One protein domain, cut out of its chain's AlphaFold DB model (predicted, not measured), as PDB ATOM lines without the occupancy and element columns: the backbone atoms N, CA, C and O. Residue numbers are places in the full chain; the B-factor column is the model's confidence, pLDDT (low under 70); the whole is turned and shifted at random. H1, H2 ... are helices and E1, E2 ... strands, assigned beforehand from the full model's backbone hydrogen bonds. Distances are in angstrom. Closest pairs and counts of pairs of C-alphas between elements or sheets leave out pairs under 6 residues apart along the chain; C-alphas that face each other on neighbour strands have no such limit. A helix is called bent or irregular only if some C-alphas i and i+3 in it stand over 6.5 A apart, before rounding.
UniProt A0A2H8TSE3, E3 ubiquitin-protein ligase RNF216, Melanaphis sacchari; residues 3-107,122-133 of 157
ATOM      1  N   GLU A   3      -5.338 -33.577 -29.270       72.38
ATOM      2  CA  GLU A   3      -3.977 -34.102 -29.376       72.38
ATOM      3  C   GLU A   3      -3.878 -35.534 -28.855       72.38
ATOM      4  O   GLU A   3      -3.478 -36.426 -29.597       72.38
ATOM      5  N   ASN A   4      -4.353 -35.787 -27.631       76.75
ATOM      6  CA  ASN A   4      -4.324 -37.130 -27.048       76.75
ATOM      7  C   ASN A   4      -5.127 -38.140 -27.884       76.75
ATOM      8  O   ASN A   4      -4.648 -39.248 -28.109       76.75
ATOM      9  N   LYS A   5      -6.310 -37.756 -28.392       79.38
ATOM     10  CA  LYS A   5      -7.146 -38.641 -29.226       79.38
ATOM     11  C   LYS A   5      -6.471 -38.989 -30.553       79.38
ATOM     12  O   LYS A   5      -6.621 -40.102 -31.042       79.38
ATOM     13  N   MET A   6      -5.718 -38.056 -31.134       80.19
ATOM     14  CA  MET A   6      -4.936 -38.308 -32.347       80.19
ATOM     15  C   MET A   6      -3.716 -39.180 -32.071       80.19
ATOM     16  O   MET A   6      -3.438 -40.089 -32.843       80.19
ATOM     17  N   THR A   7      -3.001 -38.966 -30.966       80.25
ATOM     18  CA  THR A   7      -1.875 -39.836 -30.597       80.25
ATOM     19  C   THR A   7      -2.339 -41.269 -30.310       80.25
ATOM     20  O   THR A   7      -1.660 -42.226 -30.681       80.25
ATOM     21  N   GLU A   8      -3.525 -41.444 -29.722       86.12
ATOM     22  CA  GLU A   8      -4.133 -42.760 -29.476       86.12
ATOM     23  C   GLU A   8      -4.365 -43.578 -30.757       86.12
ATOM     24  O   GLU A   8      -4.325 -44.807 -30.701       86.12
ATOM     25  N   VAL A   9      -4.521 -42.929 -31.918       86.94
ATOM     26  CA  VAL A   9      -4.667 -43.598 -33.225       86.94
ATOM     27  C   VAL A   9      -3.450 -44.439 -33.589       86.94
ATOM     28  O   VAL A   9      -3.584 -45.424 -34.315       86.94
ATOM     29  N   LEU A  10      -2.264 -44.096 -33.091       88.38
ATOM     30  CA  LEU A  10      -1.028 -44.828 -33.379       88.38
ATOM     31  C   LEU A  10      -0.822 -46.007 -32.425       88.38
ATOM     32  O   LEU A  10      -0.113 -46.961 -32.734       88.38
ATOM     33  N   ILE A  11      -1.474 -45.974 -31.267       91.62
ATOM     34  CA  ILE A  11      -1.290 -46.976 -30.225       91.62
ATOM     35  C   ILE A  11      -2.127 -48.214 -30.550       91.62
ATOM     36  O   ILE A  11      -3.306 -48.151 -30.905       91.62
ATOM     37  N   ARG A  12      -1.516 -49.385 -30.394       94.12
ATOM     38  CA  ARG A  12      -2.193 -50.681 -30.389       94.12
ATOM     39  C   ARG A  12      -2.145 -51.291 -29.011       94.12
ATOM     40  O   ARG A  12      -1.198 -51.102 -28.257       94.12
ATOM     41  N   ILE A  13      -3.201 -52.025 -28.692       96.69
ATOM     42  CA  ILE A  13      -3.378 -52.717 -27.422       96.69
ATOM     43  C   ILE A  13      -3.446 -54.201 -27.745       96.69
ATOM     44  O   ILE A  13      -4.302 -54.619 -28.524       96.69
ATOM     45  N   CYS A  14      -2.560 -54.998 -27.146       98.06
ATOM     46  CA  CYS A  14      -2.615 -56.448 -27.291       98.06
ATOM     47  C   CYS A  14      -3.996 -56.958 -26.863       98.06
ATOM     48  O   CYS A  14      -4.415 -56.726 -25.728       98.06
ATOM     49  N   TYR A  15      -4.689 -57.688 -27.740       97.81
ATOM     50  CA  TYR A  15      -6.029 -58.208 -27.442       97.81
ATOM     51  C   TYR A  15      -6.049 -59.127 -26.212       97.81
ATOM     52  O   TYR A  15      -7.069 -59.200 -25.529       97.81
ATOM     53  N   TYR A  16      -4.920 -59.773 -25.904       98.00
ATOM     54  CA  TYR A  16      -4.774 -60.698 -24.788       98.00
ATOM     55  C   TYR A  16      -4.313 -59.991 -23.505       98.00
ATOM     56  O   TYR A  16      -5.109 -59.798 -22.592       98.00
ATOM     57  N   CYS A  17      -3.054 -59.539 -23.437       98.12
ATOM     58  CA  CYS A  17      -2.470 -58.998 -22.199       98.12
ATOM     59  C   CYS A  17      -2.634 -57.481 -22.016       98.12
ATOM     60  O   CYS A  17      -2.121 -56.920 -21.053       98.12
ATOM     61  N   LYS A  18      -3.290 -56.795 -22.961       97.69
ATOM     62  CA  LYS A  18      -3.565 -55.346 -22.937       97.69
ATOM     63  C   LYS A  18      -2.334 -54.425 -22.926       97.69
ATOM     64  O   LYS A  18      -2.475 -53.214 -22.764       97.69
ATOM     65  N   ARG A  19      -1.131 -54.956 -23.171       97.31
ATOM     66  CA  ARG A  19       0.082 -54.144 -23.350       97.31
ATOM     67  C   ARG A  19      -0.062 -53.217 -24.560       97.31
ATOM     68  O   ARG A  19      -0.500 -53.659 -25.625       97.31
ATOM     69  N   LYS A  20       0.325 -51.952 -24.379       96.56
ATOM     70  CA  LYS A  20       0.354 -50.925 -25.427       96.56
ATOM     71  C   LYS A  20       1.651 -51.005 -26.233       96.56
ATOM     72  O   LYS A  20       2.702 -51.257 -25.650       96.56
ATOM     73  N   PHE A  21       1.573 -50.784 -27.540       94.56
ATOM     74  CA  PHE A  21       2.728 -50.705 -28.437       94.56
ATOM     75  C   PHE A  21       2.399 -49.867 -29.680       94.56
ATOM     76  O   PHE A  21       1.228 -49.670 -30.005       94.56
ATOM     77  N   VAL A  22       3.428 -49.391 -30.375       92.25
ATOM     78  CA  VAL A  22       3.339 -48.718 -31.680       92.25
ATOM     79  C   VAL A  22       4.261 -49.478 -32.630       92.25
ATOM     80  O   VAL A  22       5.269 -50.028 -32.191       92.25
ATOM     81  N   LYS A  23       3.891 -49.581 -33.905       91.00
ATOM     82  CA  LYS A  23       4.753 -50.193 -34.918       91.00
ATOM     83  C   LYS A  23       5.759 -49.151 -35.398       91.00
ATOM     84  O   LYS A  23       5.343 -48.078 -35.812       91.00
ATOM     85  N   GLU A  24       7.047 -49.458 -35.344       85.00
ATOM     86  CA  GLU A  24       8.095 -48.569 -35.866       85.00
ATOM     87  C   GLU A  24       8.494 -48.965 -37.292       85.00
ATOM     88  O   GLU A  24       8.592 -48.102 -38.159       85.00
ATOM     89  N   ASP A  25       8.634 -50.268 -37.554       85.81
ATOM     90  CA  ASP A  25       9.004 -50.835 -38.852       85.81
ATOM     91  C   ASP A  25       8.385 -52.241 -39.062       85.81
ATOM     92  O   ASP A  25       7.488 -52.667 -38.326       85.81
ATOM     93  N   GLY A  26       8.785 -52.944 -40.126       91.19
ATOM     94  CA  GLY A  26       8.435 -54.351 -40.361       91.19
ATOM     95  C   GLY A  26       7.061 -54.595 -41.002       91.19
ATOM     96  O   GLY A  26       6.492 -53.729 -41.661       91.19
ATOM     97  N   CYS A  27       6.515 -55.804 -40.842       94.62
ATOM     98  CA  CYS A  27       5.204 -56.177 -41.394       94.62
ATOM     99  C   CYS A  27       4.058 -55.935 -40.395       94.62
ATOM    100  O   CYS A  27       4.273 -55.798 -39.194       94.62
ATOM    101  N   ASN A  28       2.813 -55.939 -40.871       96.06
ATOM    102  CA  ASN A  28       1.618 -55.714 -40.054       96.06
ATOM    103  C   ASN A  28       1.204 -56.916 -39.184       96.06
ATOM    104  O   ASN A  28       0.243 -56.802 -38.419       96.06
ATOM    105  N   LYS A  29       1.915 -58.051 -39.255       97.38
ATOM    106  CA  LYS A  29       1.775 -59.168 -38.307       97.38
ATOM    107  C   LYS A  29       2.640 -58.901 -37.074       97.38
ATOM    108  O   LYS A  29       3.828 -59.213 -37.055       97.38
ATOM    109  N   MET A  30       2.032 -58.359 -36.027       96.75
ATOM    110  CA  MET A  30       2.723 -57.993 -34.792       96.75
ATOM    111  C   MET A  30       2.706 -59.152 -33.801       96.75
ATOM    112  O   MET A  30       1.662 -59.765 -33.580       96.75
ATOM    113  N   THR A  31       3.842 -59.425 -33.160       96.88
ATOM    114  CA  THR A  31       3.931 -60.377 -32.044       96.88
ATOM    115  C   THR A  31       4.119 -59.595 -30.753       96.88
ATOM    116  O   THR A  31       5.099 -58.875 -30.590       96.88
ATOM    117  N   CYS A  32       3.170 -59.711 -29.827       97.25
ATOM    118  CA  CYS A  32       3.317 -59.118 -28.506       97.25
ATOM    119  C   CYS A  32       4.354 -59.903 -27.692       97.25
ATOM    120  O   CYS A  32       4.502 -61.109 -27.862       97.25
ATOM    121  N   SER A  33       4.996 -59.256 -26.722       96.38
ATOM    122  CA  SER A  33       5.920 -59.908 -25.785       96.38
ATOM    123  C   SER A  33       5.290 -61.045 -24.962       96.38
ATOM    124  O   SER A  33       6.011 -61.824 -24.358       96.38
ATOM    125  N   CYS A  34       3.956 -61.137 -24.898       97.88
ATOM    126  CA  CYS A  34       3.249 -62.280 -24.304       97.88
ATOM    127  C   CYS A  34       3.108 -63.482 -25.259       97.88
ATOM    128  O   CYS A  34       2.436 -64.453 -24.925       97.88
ATOM    129  N   GLY A  35       3.668 -63.401 -26.469       97.00
ATOM    130  CA  GLY A  35       3.642 -64.444 -27.496       97.00
ATOM    131  C   GLY A  35       2.418 -64.422 -28.418       97.00
ATOM    132  O   GLY A  35       2.419 -65.103 -29.440       97.00
ATOM    133  N   LYS A  36       1.370 -63.643 -28.114       98.00
ATOM    134  CA  LYS A  36       0.178 -63.552 -28.976       98.00
ATOM    135  C   LYS A  36       0.407 -62.653 -30.188       98.00
ATOM    136  O   LYS A  36       0.996 -61.577 -30.070       98.00
ATOM    137  N   GLN A  37      -0.113 -63.087 -31.335       98.19
ATOM    138  CA  GLN A  37       0.024 -62.404 -32.620       98.19
ATOM    139  C   GLN A  37      -1.268 -61.688 -33.014       98.19
ATOM    140  O   GLN A  37      -2.363 -62.211 -32.799       98.19
ATOM    141  N   MET A  38      -1.145 -60.483 -33.567       98.12
ATOM    142  CA  MET A  38      -2.279 -59.673 -34.015       98.12
ATOM    143  C   MET A  38      -1.920 -58.779 -35.202       98.12
ATOM    144  O   MET A  38      -0.756 -58.451 -35.426       98.12
ATOM    145  N   CYS A  39      -2.936 -58.352 -35.942       97.62
ATOM    146  CA  CYS A  39      -2.787 -57.403 -37.034       97.62
ATOM    147  C   CYS A  39      -2.652 -55.969 -36.505       97.62
ATOM    148  O   CYS A  39      -3.464 -55.517 -35.693       97.62
ATOM    149  N   TYR A  40      -1.661 -55.224 -36.998       96.12
ATOM    150  CA  TYR A  40      -1.505 -53.802 -36.687       96.12
ATOM    151  C   TYR A  40      -2.637 -52.944 -37.273       96.12
ATOM    152  O   TYR A  40      -3.043 -51.966 -36.654       96.12
ATOM    153  N   ILE A  41      -3.178 -53.311 -38.439       95.06
ATOM    154  CA  ILE A  41      -4.197 -52.522 -39.147       95.06
ATOM    155  C   ILE A  41      -5.571 -52.674 -38.485       95.06
ATOM    156  O   ILE A  41      -6.118 -51.700 -37.977       95.06
ATOM    157  N   CYS A  42      -6.105 -53.897 -38.428       95.06
ATOM    158  CA  CYS A  42      -7.466 -54.161 -37.941       95.06
ATOM    159  C   CYS A  42      -7.550 -54.568 -36.463       95.06
ATOM    160  O   CYS A  42      -8.645 -54.769 -35.942       95.06
ATOM    161  N   ARG A  43      -6.407 -54.693 -35.771       95.81
ATOM    162  CA  ARG A  43      -6.310 -55.035 -34.337       95.81
ATOM    163  C   ARG A  43      -6.800 -56.446 -33.968       95.81
ATOM    164  O   ARG A  43      -6.816 -56.785 -32.786       95.81
ATOM    165  N   GLN A  44      -7.164 -57.271 -34.948       97.00
ATOM    166  CA  GLN A  44      -7.643 -58.635 -34.721       97.00
ATOM    167  C   GLN A  44      -6.494 -59.603 -34.400       97.00
ATOM    168  O   GLN A  44      -5.376 -59.403 -34.891       97.00
ATOM    169  N   PRO A  45      -6.747 -60.666 -33.612       97.88
ATOM    170  CA  PRO A  45      -5.852 -61.819 -33.531       97.88
ATOM    171  C   PRO A  45      -5.573 -62.384 -34.928       97.88
ATOM    172  O   PRO A  45      -6.457 -62.380 -35.783       97.88
ATOM    173  N   VAL A  46      -4.357 -62.874 -35.159       97.75
ATOM    174  CA  VAL A  46      -3.995 -63.521 -36.429       97.75
ATOM    175  C   VAL A  46      -3.224 -64.805 -36.184       97.75
ATOM    176  O   VAL A  46      -2.472 -64.910 -35.212       97.75
ATOM    177  N   ASP A  47      -3.387 -65.748 -37.104       93.94
ATOM    178  CA  ASP A  47      -2.610 -66.979 -37.134       93.94
ATOM    179  C   ASP A  47      -1.179 -66.734 -37.629       93.94
ATOM    180  O   ASP A  47      -0.857 -65.747 -38.306       93.94
ATOM    181  N   SER A  48      -0.296 -67.685 -37.330       91.56
ATOM    182  CA  SER A  48       1.116 -67.614 -37.700       91.56
ATOM    183  C   SER A  48       1.361 -67.729 -39.211       91.56
ATOM    184  O   SER A  48       2.395 -67.250 -39.681       91.56
ATOM    185  N   ASN A  49       0.414 -68.285 -39.971       93.06
ATOM    186  CA  ASN A  49       0.525 -68.637 -41.393       93.06
ATOM    187  C   ASN A  49       0.220 -67.495 -42.387       93.06
ATOM    188  O   ASN A  49       0.111 -67.750 -43.582       93.06
ATOM    189  N   TYR A  50       0.083 -66.246 -41.925       94.25
ATOM    190  CA  TYR A  50      -0.127 -65.055 -42.767       94.25
ATOM    191  C   TYR A  50      -1.414 -65.040 -43.619       94.25
ATOM    192  O   TYR A  50      -1.579 -64.148 -44.450       94.25
ATOM    193  N   THR A  51      -2.372 -65.941 -43.393       95.56
ATOM    194  CA  THR A  51      -3.627 -66.018 -44.174       95.56
ATOM    195  C   THR A  51      -4.458 -64.734 -44.132       95.56
ATOM    196  O   THR A  51      -5.129 -64.414 -45.116       95.56
ATOM    197  N   HIS A  52      -4.358 -63.980 -43.033       96.44
ATOM    198  CA  HIS A  52      -4.998 -62.680 -42.823       96.44
ATOM    199  C   HIS A  52      -4.501 -61.580 -43.778       96.44
ATOM    200  O   HIS A  52      -5.163 -60.551 -43.933       96.44
ATOM    201  N   PHE A  53      -3.334 -61.768 -44.398       95.50
ATOM    202  CA  PHE A  53      -2.658 -60.717 -45.142       95.50
ATOM    203  C   PHE A  53      -2.593 -60.986 -46.649       95.50
ATOM    204  O   PHE A  53      -2.571 -62.135 -47.094       95.50
ATOM    205  N   TYR A  54      -2.529 -59.911 -47.434       93.38
ATOM    206  CA  TYR A  54      -2.105 -59.934 -48.835       93.38
ATOM    207  C   TYR A  54      -0.792 -59.159 -49.007       93.38
ATOM    208  O   TYR A  54      -0.482 -58.283 -48.201       93.38
ATOM    209  N   HIS A  55      -0.011 -59.477 -50.045       89.12
ATOM    210  CA  HIS A  55       1.273 -58.813 -50.297       89.12
ATOM    211  C   HIS A  55       1.202 -57.786 -51.432       89.12
ATOM    212  O   HIS A  55       1.394 -56.605 -51.178       89.12
ATOM    213  N   GLN A  56       0.920 -58.234 -52.657       82.69
ATOM    214  CA  GLN A  56       0.938 -57.382 -53.854       82.69
ATOM    215  C   GLN A  56      -0.475 -57.072 -54.347       82.69
ATOM    216  O   GLN A  56      -0.821 -55.921 -54.580       82.69
ATOM    217  N   THR A  57      -1.316 -58.099 -54.464       85.19
ATOM    218  CA  THR A  57      -2.690 -57.945 -54.941       85.19
ATOM    219  C   THR A  57      -3.623 -57.699 -53.770       85.19
ATOM    220  O   THR A  57      -3.686 -58.517 -52.853       85.19
ATOM    221  N   VAL A  58      -4.366 -56.593 -53.810       85.44
ATOM    222  CA  VAL A  58      -5.416 -56.311 -52.829       85.44
ATOM    223  C   VAL A  58      -6.440 -57.444 -52.858       85.44
ATOM    224  O   VAL A  58      -6.998 -57.759 -53.905       85.44
ATOM    225  N   MET A  59      -6.682 -58.054 -51.699       86.25
ATOM    226  CA  MET A  59      -7.701 -59.087 -51.538       86.25
ATOM    227  C   MET A  59      -8.797 -58.594 -50.606       86.25
ATOM    228  O   MET A  59      -8.534 -57.937 -49.593       86.25
ATOM    229  N   GLU A  60     -10.036 -58.935 -50.940       85.94
ATOM    230  CA  GLU A  60     -11.168 -58.682 -50.063       85.94
ATOM    231  C   GLU A  60     -10.974 -59.390 -48.714       85.94
ATOM    232  O   GLU A  60     -10.381 -60.467 -48.639       85.94
ATOM    233  N   ASN A  61     -11.444 -58.764 -47.632       88.00
ATOM    234  CA  ASN A  61     -11.373 -59.295 -46.266       88.00
ATOM    235  C   ASN A  61      -9.957 -59.598 -45.737       88.00
ATOM    236  O   ASN A  61      -9.810 -60.266 -44.713       88.00
ATOM    237  N   LYS A  62      -8.911 -59.073 -46.384       93.12
ATOM    238  CA  LYS A  62      -7.518 -59.193 -45.938       93.12
ATOM    239  C   LYS A  62      -6.879 -57.834 -45.690       93.12
ATOM    240  O   LYS A  62      -7.212 -56.843 -46.338       93.12
ATOM    241  N   CYS A  63      -5.926 -57.795 -44.763       94.12
ATOM    242  CA  CYS A  63      -5.110 -56.608 -44.511       94.12
ATOM    243  C   CYS A  63      -3.826 -56.625 -45.355       94.12
ATOM    244  O   CYS A  63      -3.315 -57.697 -45.673       94.12
ATOM    245  N   PRO A  64      -3.245 -55.463 -45.687       94.38
ATOM    246  CA  PRO A  64      -1.937 -55.437 -46.324       94.38
ATOM    247  C   PRO A  64      -0.863 -55.952 -45.364       94.38
ATOM    248  O   PRO A  64      -0.805 -55.548 -44.198       94.38
ATOM    249  N   LEU A  65       0.009 -56.835 -45.850       94.69
ATOM    250  CA  LEU A  65       1.131 -57.349 -45.070       94.69
ATOM    251  C   LEU A  65       2.135 -56.245 -44.737       94.69
ATOM    252  O   LEU A  65       2.684 -56.231 -43.639       94.69
ATOM    253  N   TYR A  66       2.343 -55.316 -45.667       92.50
ATOM    254  CA  TYR A  66       3.240 -54.179 -45.511       92.50
ATOM    255  C   TYR A  66       2.507 -52.889 -45.833       92.50
ATOM    256  O   TYR A  66       1.629 -52.850 -46.692       92.50
ATOM    257  N   THR A  67       2.891 -51.838 -45.135       89.38
ATOM    258  CA  THR A  67       2.417 -50.474 -45.327       89.38
ATOM    259  C   THR A  67       3.614 -49.543 -45.255       89.38
ATOM    260  O   THR A  67       4.646 -49.922 -44.713       89.38
ATOM    261  N   ASP A  68       3.484 -48.332 -45.783       85.81
ATOM    262  CA  ASP A  68       4.399 -47.255 -45.413       85.81
ATOM    263  C   ASP A  68       3.888 -46.639 -44.107       85.81
ATOM    264  O   ASP A  68       2.820 -46.019 -44.077       85.81
ATOM    265  N   GLU A  69       4.624 -46.833 -43.013       84.69
ATOM    266  CA  GLU A  69       4.234 -46.325 -41.695       84.69
ATOM    267  C   GLU A  69       4.188 -44.800 -41.652       84.69
ATOM    268  O   GLU A  69       3.336 -44.251 -40.957       84.69
ATOM    269  N   ASN A  70       5.043 -44.100 -42.406       82.19
ATOM    270  CA  ASN A  70       4.996 -42.639 -42.463       82.19
ATOM    271  C   ASN A  70       3.680 -42.185 -43.092       82.19
ATOM    272  O   ASN A  70       3.029 -41.283 -42.563       82.19
ATOM    273  N   ILE A  71       3.265 -42.839 -44.181       81.81
ATOM    274  CA  ILE A  71       1.994 -42.540 -44.846       81.81
ATOM    275  C   ILE A  71       0.831 -42.921 -43.933       81.81
ATOM    276  O   ILE A  71       0.002 -42.068 -43.632       81.81
ATOM    277  N   VAL A  72       0.761 -44.164 -43.451       85.62
ATOM    278  CA  VAL A  72      -0.381 -44.647 -42.657       85.62
ATOM    279  C   VAL A  72      -0.524 -43.876 -41.349       85.62
ATOM    280  O   VAL A  72      -1.632 -43.470 -41.015       85.62
ATOM    281  N   HIS A  73       0.558 -43.622 -40.611       88.06
ATOM    282  CA  HIS A  73       0.467 -42.882 -39.351       88.06
ATOM    283  C   HIS A  73       0.066 -41.428 -39.568       88.06
ATOM    284  O   HIS A  73      -0.834 -40.946 -38.881       88.06
ATOM    285  N   ALA A  74       0.688 -40.733 -40.524       85.31
ATOM    286  CA  ALA A  74       0.362 -39.336 -40.775       85.31
ATOM    287  C   ALA A  74      -1.069 -39.175 -41.304       85.31
ATOM    288  O   ALA A  74      -1.823 -38.354 -40.785       85.31
ATOM    289  N   THR A  75      -1.472 -40.001 -42.273       83.62
ATOM    290  CA  THR A  75      -2.829 -39.955 -42.846       83.62
ATOM    291  C   THR A  75      -3.898 -40.366 -41.837       83.62
ATOM    292  O   THR A  75      -4.958 -39.748 -41.801       83.62
ATOM    293  N   ALA A  76      -3.630 -41.346 -40.968       88.12
ATOM    294  CA  ALA A  76      -4.568 -41.738 -39.920       88.12
ATOM    295  C   ALA A  76      -4.736 -40.654 -38.850       88.12
ATOM    296  O   ALA A  76      -5.862 -40.376 -38.433       88.12
ATOM    297  N   VAL A  77      -3.642 -40.010 -38.432       87.75
ATOM    298  CA  VAL A  77      -3.703 -38.871 -37.508       87.75
ATOM    299  C   VAL A  77      -4.462 -37.707 -38.140       87.75
ATOM    300  O   VAL A  77      -5.348 -37.147 -37.499       87.75
ATOM    301  N   GLU A  78      -4.174 -37.376 -39.399       85.06
ATOM    302  CA  GLU A  78      -4.870 -36.309 -40.116       85.06
ATOM    303  C   GLU A  78      -6.367 -36.592 -40.263       85.06
ATOM    304  O   GLU A  78      -7.195 -35.726 -39.968       85.06
ATOM    305  N   ALA A  79      -6.733 -37.804 -40.676       85.50
ATOM    306  CA  ALA A  79      -8.128 -38.195 -40.821       85.50
ATOM    307  C   ALA A  79      -8.873 -38.121 -39.480       85.50
ATOM    308  O   ALA A  79      -9.949 -37.527 -39.404       85.50
ATOM    309  N   ALA A  80      -8.276 -38.642 -38.403       88.19
ATOM    310  CA  ALA A  80      -8.852 -38.555 -37.065       88.19
ATOM    311  C   ALA A  80      -9.019 -37.100 -36.602       88.19
ATOM    312  O   ALA A  80     -10.069 -36.749 -36.062       88.19
ATOM    313  N   ALA A  81      -8.029 -36.237 -36.863       85.44
ATOM    314  CA  ALA A  81      -8.110 -34.809 -36.572       85.44
ATOM    315  C   ALA A  81      -9.333 -34.183 -37.250       85.44
ATOM    316  O   ALA A  81     -10.174 -33.562 -36.597       85.44
ATOM    317  N   ARG A  82      -9.452 -34.386 -38.568       84.38
ATOM    318  CA  ARG A  82     -10.515 -33.808 -39.397       84.38
ATOM    319  C   ARG A  82     -11.901 -34.273 -38.957       84.38
ATOM    320  O   ARG A  82     -12.805 -33.444 -38.873       84.38
ATOM    321  N   LEU A  83     -12.061 -35.551 -38.616       85.75
ATOM    322  CA  LEU A  83     -13.331 -36.077 -38.108       85.75
ATOM    323  C   LEU A  83     -13.724 -35.437 -36.774       85.75
ATOM    324  O   LEU A  83     -14.855 -34.977 -36.628       85.75
ATOM    325  N   ILE A  84     -12.780 -35.330 -35.834       86.06
ATOM    326  CA  ILE A  84     -13.019 -34.671 -34.541       86.06
ATOM    327  C   ILE A  84     -13.421 -33.207 -34.752       86.06
ATOM    328  O   ILE A  84     -14.358 -32.723 -34.121       86.06
ATOM    329  N   ILE A  85     -12.748 -32.493 -35.657       83.25
ATOM    330  CA  ILE A  85     -13.061 -31.092 -35.969       83.25
ATOM    331  C   ILE A  85     -14.463 -30.961 -36.565       83.25
ATOM    332  O   ILE A  85     -15.216 -30.086 -36.144       83.25
ATOM    333  N   ASN A  86     -14.826 -31.814 -37.523       85.12
ATOM    334  CA  ASN A  86     -16.159 -31.805 -38.122       85.12
ATOM    335  C   ASN A  86     -17.245 -32.073 -37.077       85.12
ATOM    336  O   ASN A  86     -18.250 -31.365 -37.043       85.12
ATOM    337  N   GLU A  87     -17.019 -33.027 -36.174       85.56
ATOM    338  CA  GLU A  87     -17.932 -33.287 -35.063       85.56
ATOM    339  C   GLU A  87     -18.067 -32.066 -34.138       85.56
ATOM    340  O   GLU A  87     -19.179 -31.682 -33.769       85.56
ATOM    341  N   LEU A  88     -16.951 -31.416 -33.791       84.69
ATOM    342  CA  LEU A  88     -16.950 -30.225 -32.941       84.69
ATOM    343  C   LEU A  88     -17.650 -29.037 -33.601       84.69
ATOM    344  O   LEU A  88     -18.410 -28.354 -32.922       84.69
ATOM    345  N   LYS A  89     -17.463 -28.813 -34.908       84.94
ATOM    346  CA  LYS A  89     -18.166 -27.750 -35.651       84.94
ATOM    347  C   LYS A  89     -19.680 -27.874 -35.508       84.94
ATOM    348  O   LYS A  89     -20.357 -26.862 -35.368       84.94
ATOM    349  N   MET A  90     -20.186 -29.105 -35.523       85.19
ATOM    350  CA  MET A  90     -21.618 -29.382 -35.443       85.19
ATOM    351  C   MET A  90     -22.146 -29.348 -34.007       85.19
ATOM    352  O   MET A  90     -23.229 -28.826 -33.766       85.19
ATOM    353  N   LYS A  91     -21.409 -29.924 -33.048       88.69
ATOM    354  CA  LYS A  91     -21.917 -30.138 -31.682       88.69
ATOM    355  C   LYS A  91     -21.501 -29.063 -30.682       88.69
ATOM    356  O   LYS A  91     -22.255 -28.802 -29.751       88.69
ATOM    357  N   LYS A  92     -20.280 -28.536 -30.805       87.19
ATOM    358  CA  LYS A  92     -19.619 -27.667 -29.811       87.19
ATOM    359  C   LYS A  92     -18.645 -26.680 -30.479       87.19
ATOM    360  O   LYS A  92     -17.431 -26.751 -30.242       87.19
ATOM    361  N   PRO A  93     -19.135 -25.790 -31.362       85.19
ATOM    362  CA  PRO A  93     -18.282 -24.888 -32.137       85.19
ATOM    363  C   PRO A  93     -17.463 -23.923 -31.262       85.19
ATOM    364  O   PRO A  93     -16.404 -23.459 -31.680       85.19
ATOM    365  N   GLU A  94     -17.895 -23.642 -30.032       83.50
ATOM    366  CA  GLU A  94     -17.178 -22.818 -29.057       83.50
ATOM    367  C   GLU A  94     -15.804 -23.384 -28.677       83.50
ATOM    368  O   GLU A  94     -14.887 -22.614 -28.386       83.50
ATOM    369  N   LEU A  95     -15.634 -24.709 -28.746       79.31
ATOM    370  CA  LEU A  95     -14.369 -25.371 -28.428       79.31
ATOM    371  C   LEU A  95     -13.306 -25.159 -29.513       79.31
ATOM    372  O   LEU A  95     -12.122 -25.307 -29.228       79.31
ATOM    373  N   LEU A  96     -13.702 -24.763 -30.729       75.00
ATOM    374  CA  LEU A  96     -12.797 -24.553 -31.866       75.00
ATOM    375  C   LEU A  96     -12.037 -23.227 -31.826       75.00
ATOM    376  O   LEU A  96     -11.048 -23.085 -32.538       75.00
ATOM    377  N   ARG A  97     -12.458 -22.266 -30.994       70.38
ATOM    378  CA  ARG A  97     -11.887 -20.905 -30.982       70.38
ATOM    379  C   ARG A  97     -10.387 -20.866 -30.672       70.38
ATOM    380  O   ARG A  97      -9.720 -19.932 -31.098       70.38
ATOM    381  N   ASN A  98      -9.873 -21.880 -29.977       69.19
ATOM    382  CA  ASN A  98      -8.492 -21.925 -29.492       69.19
ATOM    383  C   ASN A  98      -7.678 -23.102 -30.068       69.19
ATOM    384  O   ASN A  98      -6.621 -23.421 -29.529       69.19
ATOM    385  N   ILE A  99      -8.163 -23.776 -31.119       69.69
ATOM    386  CA  ILE A  99      -7.490 -24.951 -31.698       69.69
ATOM    387  C   ILE A  99      -6.810 -24.567 -33.013       69.69
ATOM    388  O   ILE A  99      -7.480 -24.304 -34.010       69.69
ATOM    389  N   ASP A 100      -5.476 -24.603 -33.032       69.75
ATOM    390  CA  ASP A 100      -4.692 -24.515 -34.267       69.75
ATOM    391  C   ASP A 100      -4.419 -25.918 -34.821       69.75
ATOM    392  O   ASP A 100      -3.533 -26.642 -34.365       69.75
ATOM    393  N   ILE A 101      -5.197 -26.295 -35.829       64.25
ATOM    394  CA  ILE A 101      -5.150 -27.612 -36.472       64.25
ATOM    395  C   ILE A 101      -3.789 -27.857 -37.142       64.25
ATOM    396  O   ILE A 101      -3.283 -28.977 -37.122       64.25
ATOM    397  N   ASN A 102      -3.162 -26.818 -37.698       64.62
ATOM    398  CA  ASN A 102      -1.897 -26.961 -38.422       64.62
ATOM    399  C   ASN A 102      -0.725 -27.235 -37.477       64.62
ATOM    400  O   ASN A 102       0.246 -27.874 -37.871       64.62
ATOM    401  N   LYS A 103      -0.826 -26.795 -36.219       65.50
ATOM    402  CA  LYS A 103       0.169 -27.073 -35.173       65.50
ATOM    403  C   LYS A 103       0.099 -28.511 -34.648       65.50
ATOM    404  O   LYS A 103       1.028 -28.989 -34.003       65.50
ATOM    405  N   ILE A 104      -1.021 -29.174 -34.901       62.91
ATOM    406  CA  ILE A 104      -1.384 -30.466 -34.334       62.91
ATOM    407  C   ILE A 104      -1.070 -31.620 -35.302       62.91
ATOM    408  O   ILE A 104      -0.757 -32.728 -34.862       62.91
ATOM    409  N   LEU A 105      -1.154 -31.379 -36.614       64.50
ATOM    410  CA  LEU A 105      -0.876 -32.394 -37.626       64.50
ATOM    411  C   LEU A 105       0.626 -32.729 -37.686       64.50
ATOM    412  O   LEU A 105       1.459 -31.820 -37.710       64.50
ATOM    413  N   PRO A 106       1.005 -34.017 -37.749       62.25
ATOM    414  CA  PRO A 106       2.395 -34.403 -37.926       62.25
ATOM    415  C   PRO A 106       2.885 -33.968 -39.310       62.25
ATOM    416  O   PRO A 106       2.226 -34.203 -40.324       62.25
ATOM    417  N   ALA A 107       4.072 -33.361 -39.362       59.09
ATOM    418  CA  ALA A 107       4.725 -33.063 -40.627       59.09
ATOM    419  C   ALA A 107       5.028 -34.372 -41.371       59.09
ATOM    420  O   ALA A 107       5.692 -35.264 -40.833       59.09
ATOM    421  N   LEU A 122      -3.161 -49.303 -53.227       53.69
ATOM    422  CA  LEU A 122      -3.502 -49.687 -51.878       53.69
ATOM    423  C   LEU A 122      -4.527 -48.636 -51.478       53.69
ATOM    424  O   LEU A 122      -4.197 -47.451 -51.532       53.69
ATOM    425  N   ASP A 123      -5.780 -49.018 -51.239       74.50
ATOM    426  CA  ASP A 123      -6.782 -48.027 -50.872       74.50
ATOM    427  C   ASP A 123      -6.390 -47.519 -49.484       74.50
ATOM    428  O   ASP A 123      -6.777 -48.065 -48.452       74.50
ATOM    429  N   ILE A 124      -5.501 -46.523 -49.465       79.81
ATOM    430  CA  ILE A 124      -4.935 -45.911 -48.271       79.81
ATOM    431  C   ILE A 124      -6.098 -45.459 -47.399       79.81
ATOM    432  O   ILE A 124      -6.023 -45.599 -46.186       79.81
ATOM    433  N   ASN A 125      -7.212 -45.036 -48.004       85.25
ATOM    434  CA  ASN A 125      -8.419 -44.681 -47.275       85.25
ATOM    435  C   ASN A 125      -9.006 -45.888 -46.551       85.25
ATOM    436  O   ASN A 125      -9.346 -45.754 -45.387       85.25
ATOM    437  N   LYS A 126      -9.082 -47.065 -47.181       87.62
ATOM    438  CA  LYS A 126      -9.539 -48.303 -46.528       87.62
ATOM    439  C   LYS A 126      -8.628 -48.711 -45.373       87.62
ATOM    440  O   LYS A 126      -9.113 -49.096 -44.307       87.62
ATOM    441  N   VAL A 127      -7.309 -48.608 -45.554       89.81
ATOM    442  CA  VAL A 127      -6.332 -48.892 -44.487       89.81
ATOM    443  C   VAL A 127      -6.494 -47.900 -43.337       89.81
ATOM    444  O   VAL A 127      -6.608 -48.312 -42.185       89.81
ATOM    445  N   VAL A 128      -6.565 -46.604 -43.645       90.06
ATOM    446  CA  VAL A 128      -6.761 -45.520 -42.678       90.06
ATOM    447  C   VAL A 128      -8.083 -45.685 -41.939       90.06
ATOM    448  O   VAL A 128      -8.069 -45.697 -40.712       90.06
ATOM    449  N   ALA A 129      -9.186 -45.898 -42.656       89.62
ATOM    450  CA  ALA A 129     -10.517 -46.159 -42.113       89.62
ATOM    451  C   ALA A 129     -10.470 -47.299 -41.094       89.62
ATOM    452  O   ALA A 129     -10.894 -47.137 -39.952       89.62
ATOM    453  N   THR A 130      -9.832 -48.414 -41.461       91.12
ATOM    454  CA  THR A 130      -9.656 -49.564 -40.568       91.12
ATOM    455  C   THR A 130      -8.822 -49.208 -39.332       91.12
ATOM    456  O   THR A 130      -9.189 -49.560 -38.212       91.12
ATOM    457  N   VAL A 131      -7.718 -48.473 -39.510       90.81
ATOM    458  CA  VAL A 131      -6.830 -48.044 -38.419       90.81
ATOM    459  C   VAL A 131      -7.557 -47.161 -37.408       90.81
ATOM    460  O   VAL A 131      -7.377 -47.350 -36.198       90.81
ATOM    461  N   ILE A 132      -8.369 -46.214 -37.883       90.56
ATOM    462  CA  ILE A 132      -9.103 -45.275 -37.030       90.56
ATOM    463  C   ILE A 132     -10.485 -45.792 -36.600       90.56
ATOM    464  O   ILE A 132     -11.157 -45.136 -35.806       90.56
ATOM    465  N   GLY A 133     -10.894 -46.973 -37.073       88.62
ATOM    466  CA  GLY A 133     -12.187 -47.582 -36.758       88.62
ATOM    467  C   GLY A 133     -13.375 -46.808 -37.331       88.62
ATOM    468  O   GLY A 133     -14.376 -46.641 -36.642       88.62
TER     469      GLY A 133
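AT A GLANCE: This is residues 3 to 107 and 122 to 133 of the 157 residues of the protein "E3 ubiquitin-protein ligase RNF216" of Melanaphis sacchari (UniProt A0A2H8TSE3). A small strand hairpin, E1 and E2, sits in a loop-rich head at one end of an elongated model, and from this head the long helix H2 reaches out as an arm. H1 and H5 cross the part of H2 nearer the head, while beyond the far end of H2 the backbone turns through H3 and folds back to H4, near H2. The printed part has 117 residues with five named helices and two named strands, in the order H1, E1, E2, H2, H3, H4, H5; the two-stranded sheet is antiparallel. The class is mostly helix, although under half of the residues, 54 of 117, are in named elements. It is only just compact, close to loose, with a radius of gyration of the C-alphas of 15.9 A and spans of 50 by 32 by 25 A.

HOW THE PARTS SIT: Look first at E1, residues 29 to 31, and E2, residues 37 to 39, antiparallel neighbours in a hairpin with directions at 145 degrees. N 30 and O 38 are within hydrogen-bond range at 2.9 A, as are N 38 and O 30 at 2.9 A. Elsewhere, residues 12 to 13 pair with 20 to 21, antiparallel, and residues 53 to 54 with 63 to 64, parallel. Then turn to the hub, H2, residues 69 to 91. With residues 72 to 80 alone it touches H5, residues 124 to 132, the same way at a steep tilt of 66 degrees; the closest C-alphas, of Ala 76 and Val 128, are 5.2 A apart. With residues 77 to 81 alone it touches H1, residues 3 to 8, opposite ways at a steep tilt of 52 degrees; the closest C-alphas, of Met 6 and Val 77, are 5.3 A apart. With residues 85 to 89 alone it touches H3, residues 93 to 98, opposite ways at a steep tilt of 53 degrees; the closest C-alphas, of Leu 88 and Leu 96, are 7.1 A apart. The helix packing is mostly crossed, with 0 of these 3 touching pairs at a shallow tilt. H4, residues 101 to 104, is close to H2 but not clearly touching, with the C-alphas of Ala 81 and Ile 101 closest at 7.8 A. H1 and H5 are apart. Every O i to N i+4 pair is within hydrogen-bond range in H1, H2 and H5; H3 has 0 of 2, with 1 of 3 O i to N i+3 pairs within range, and H4 is too short for an i+4 pair.

IN THESE COORDINATES: Find C-alpha 29 at (1.775, -59.168, -38.307), where E1 begins; E1 spans 6.7 A and E2 7.2 A. From C-alpha 69 at (4.234, -46.325, -41.695), H2 runs 32.3 A to C-alpha 91 at (-21.917, -30.138, -31.682). H3 spans 10.6 A and is irregular, but only just: C-alphas 95 and 98 are 6.9 A apart. H1 spans 8.7 A, H4 5.2 A and H5 12.0 A, the last ending at C-alpha 132, (-9.103, -45.275, -37.030).

THE WHOLE: The two C-alphas farthest apart, those of Asn 49 and Glu 94, are 50.6 A apart. Look for the cut after residue 107: residues 108 to 121 are not printed, and C-alphas 107 and 122 are 21.7 A apart. The links H1 to E1, 20 residues, and E2 to H2, 29 residues, are long. The mean pLDDT of the printed part is 87.2, and residues 98 to 107 and residue 122 are under 70.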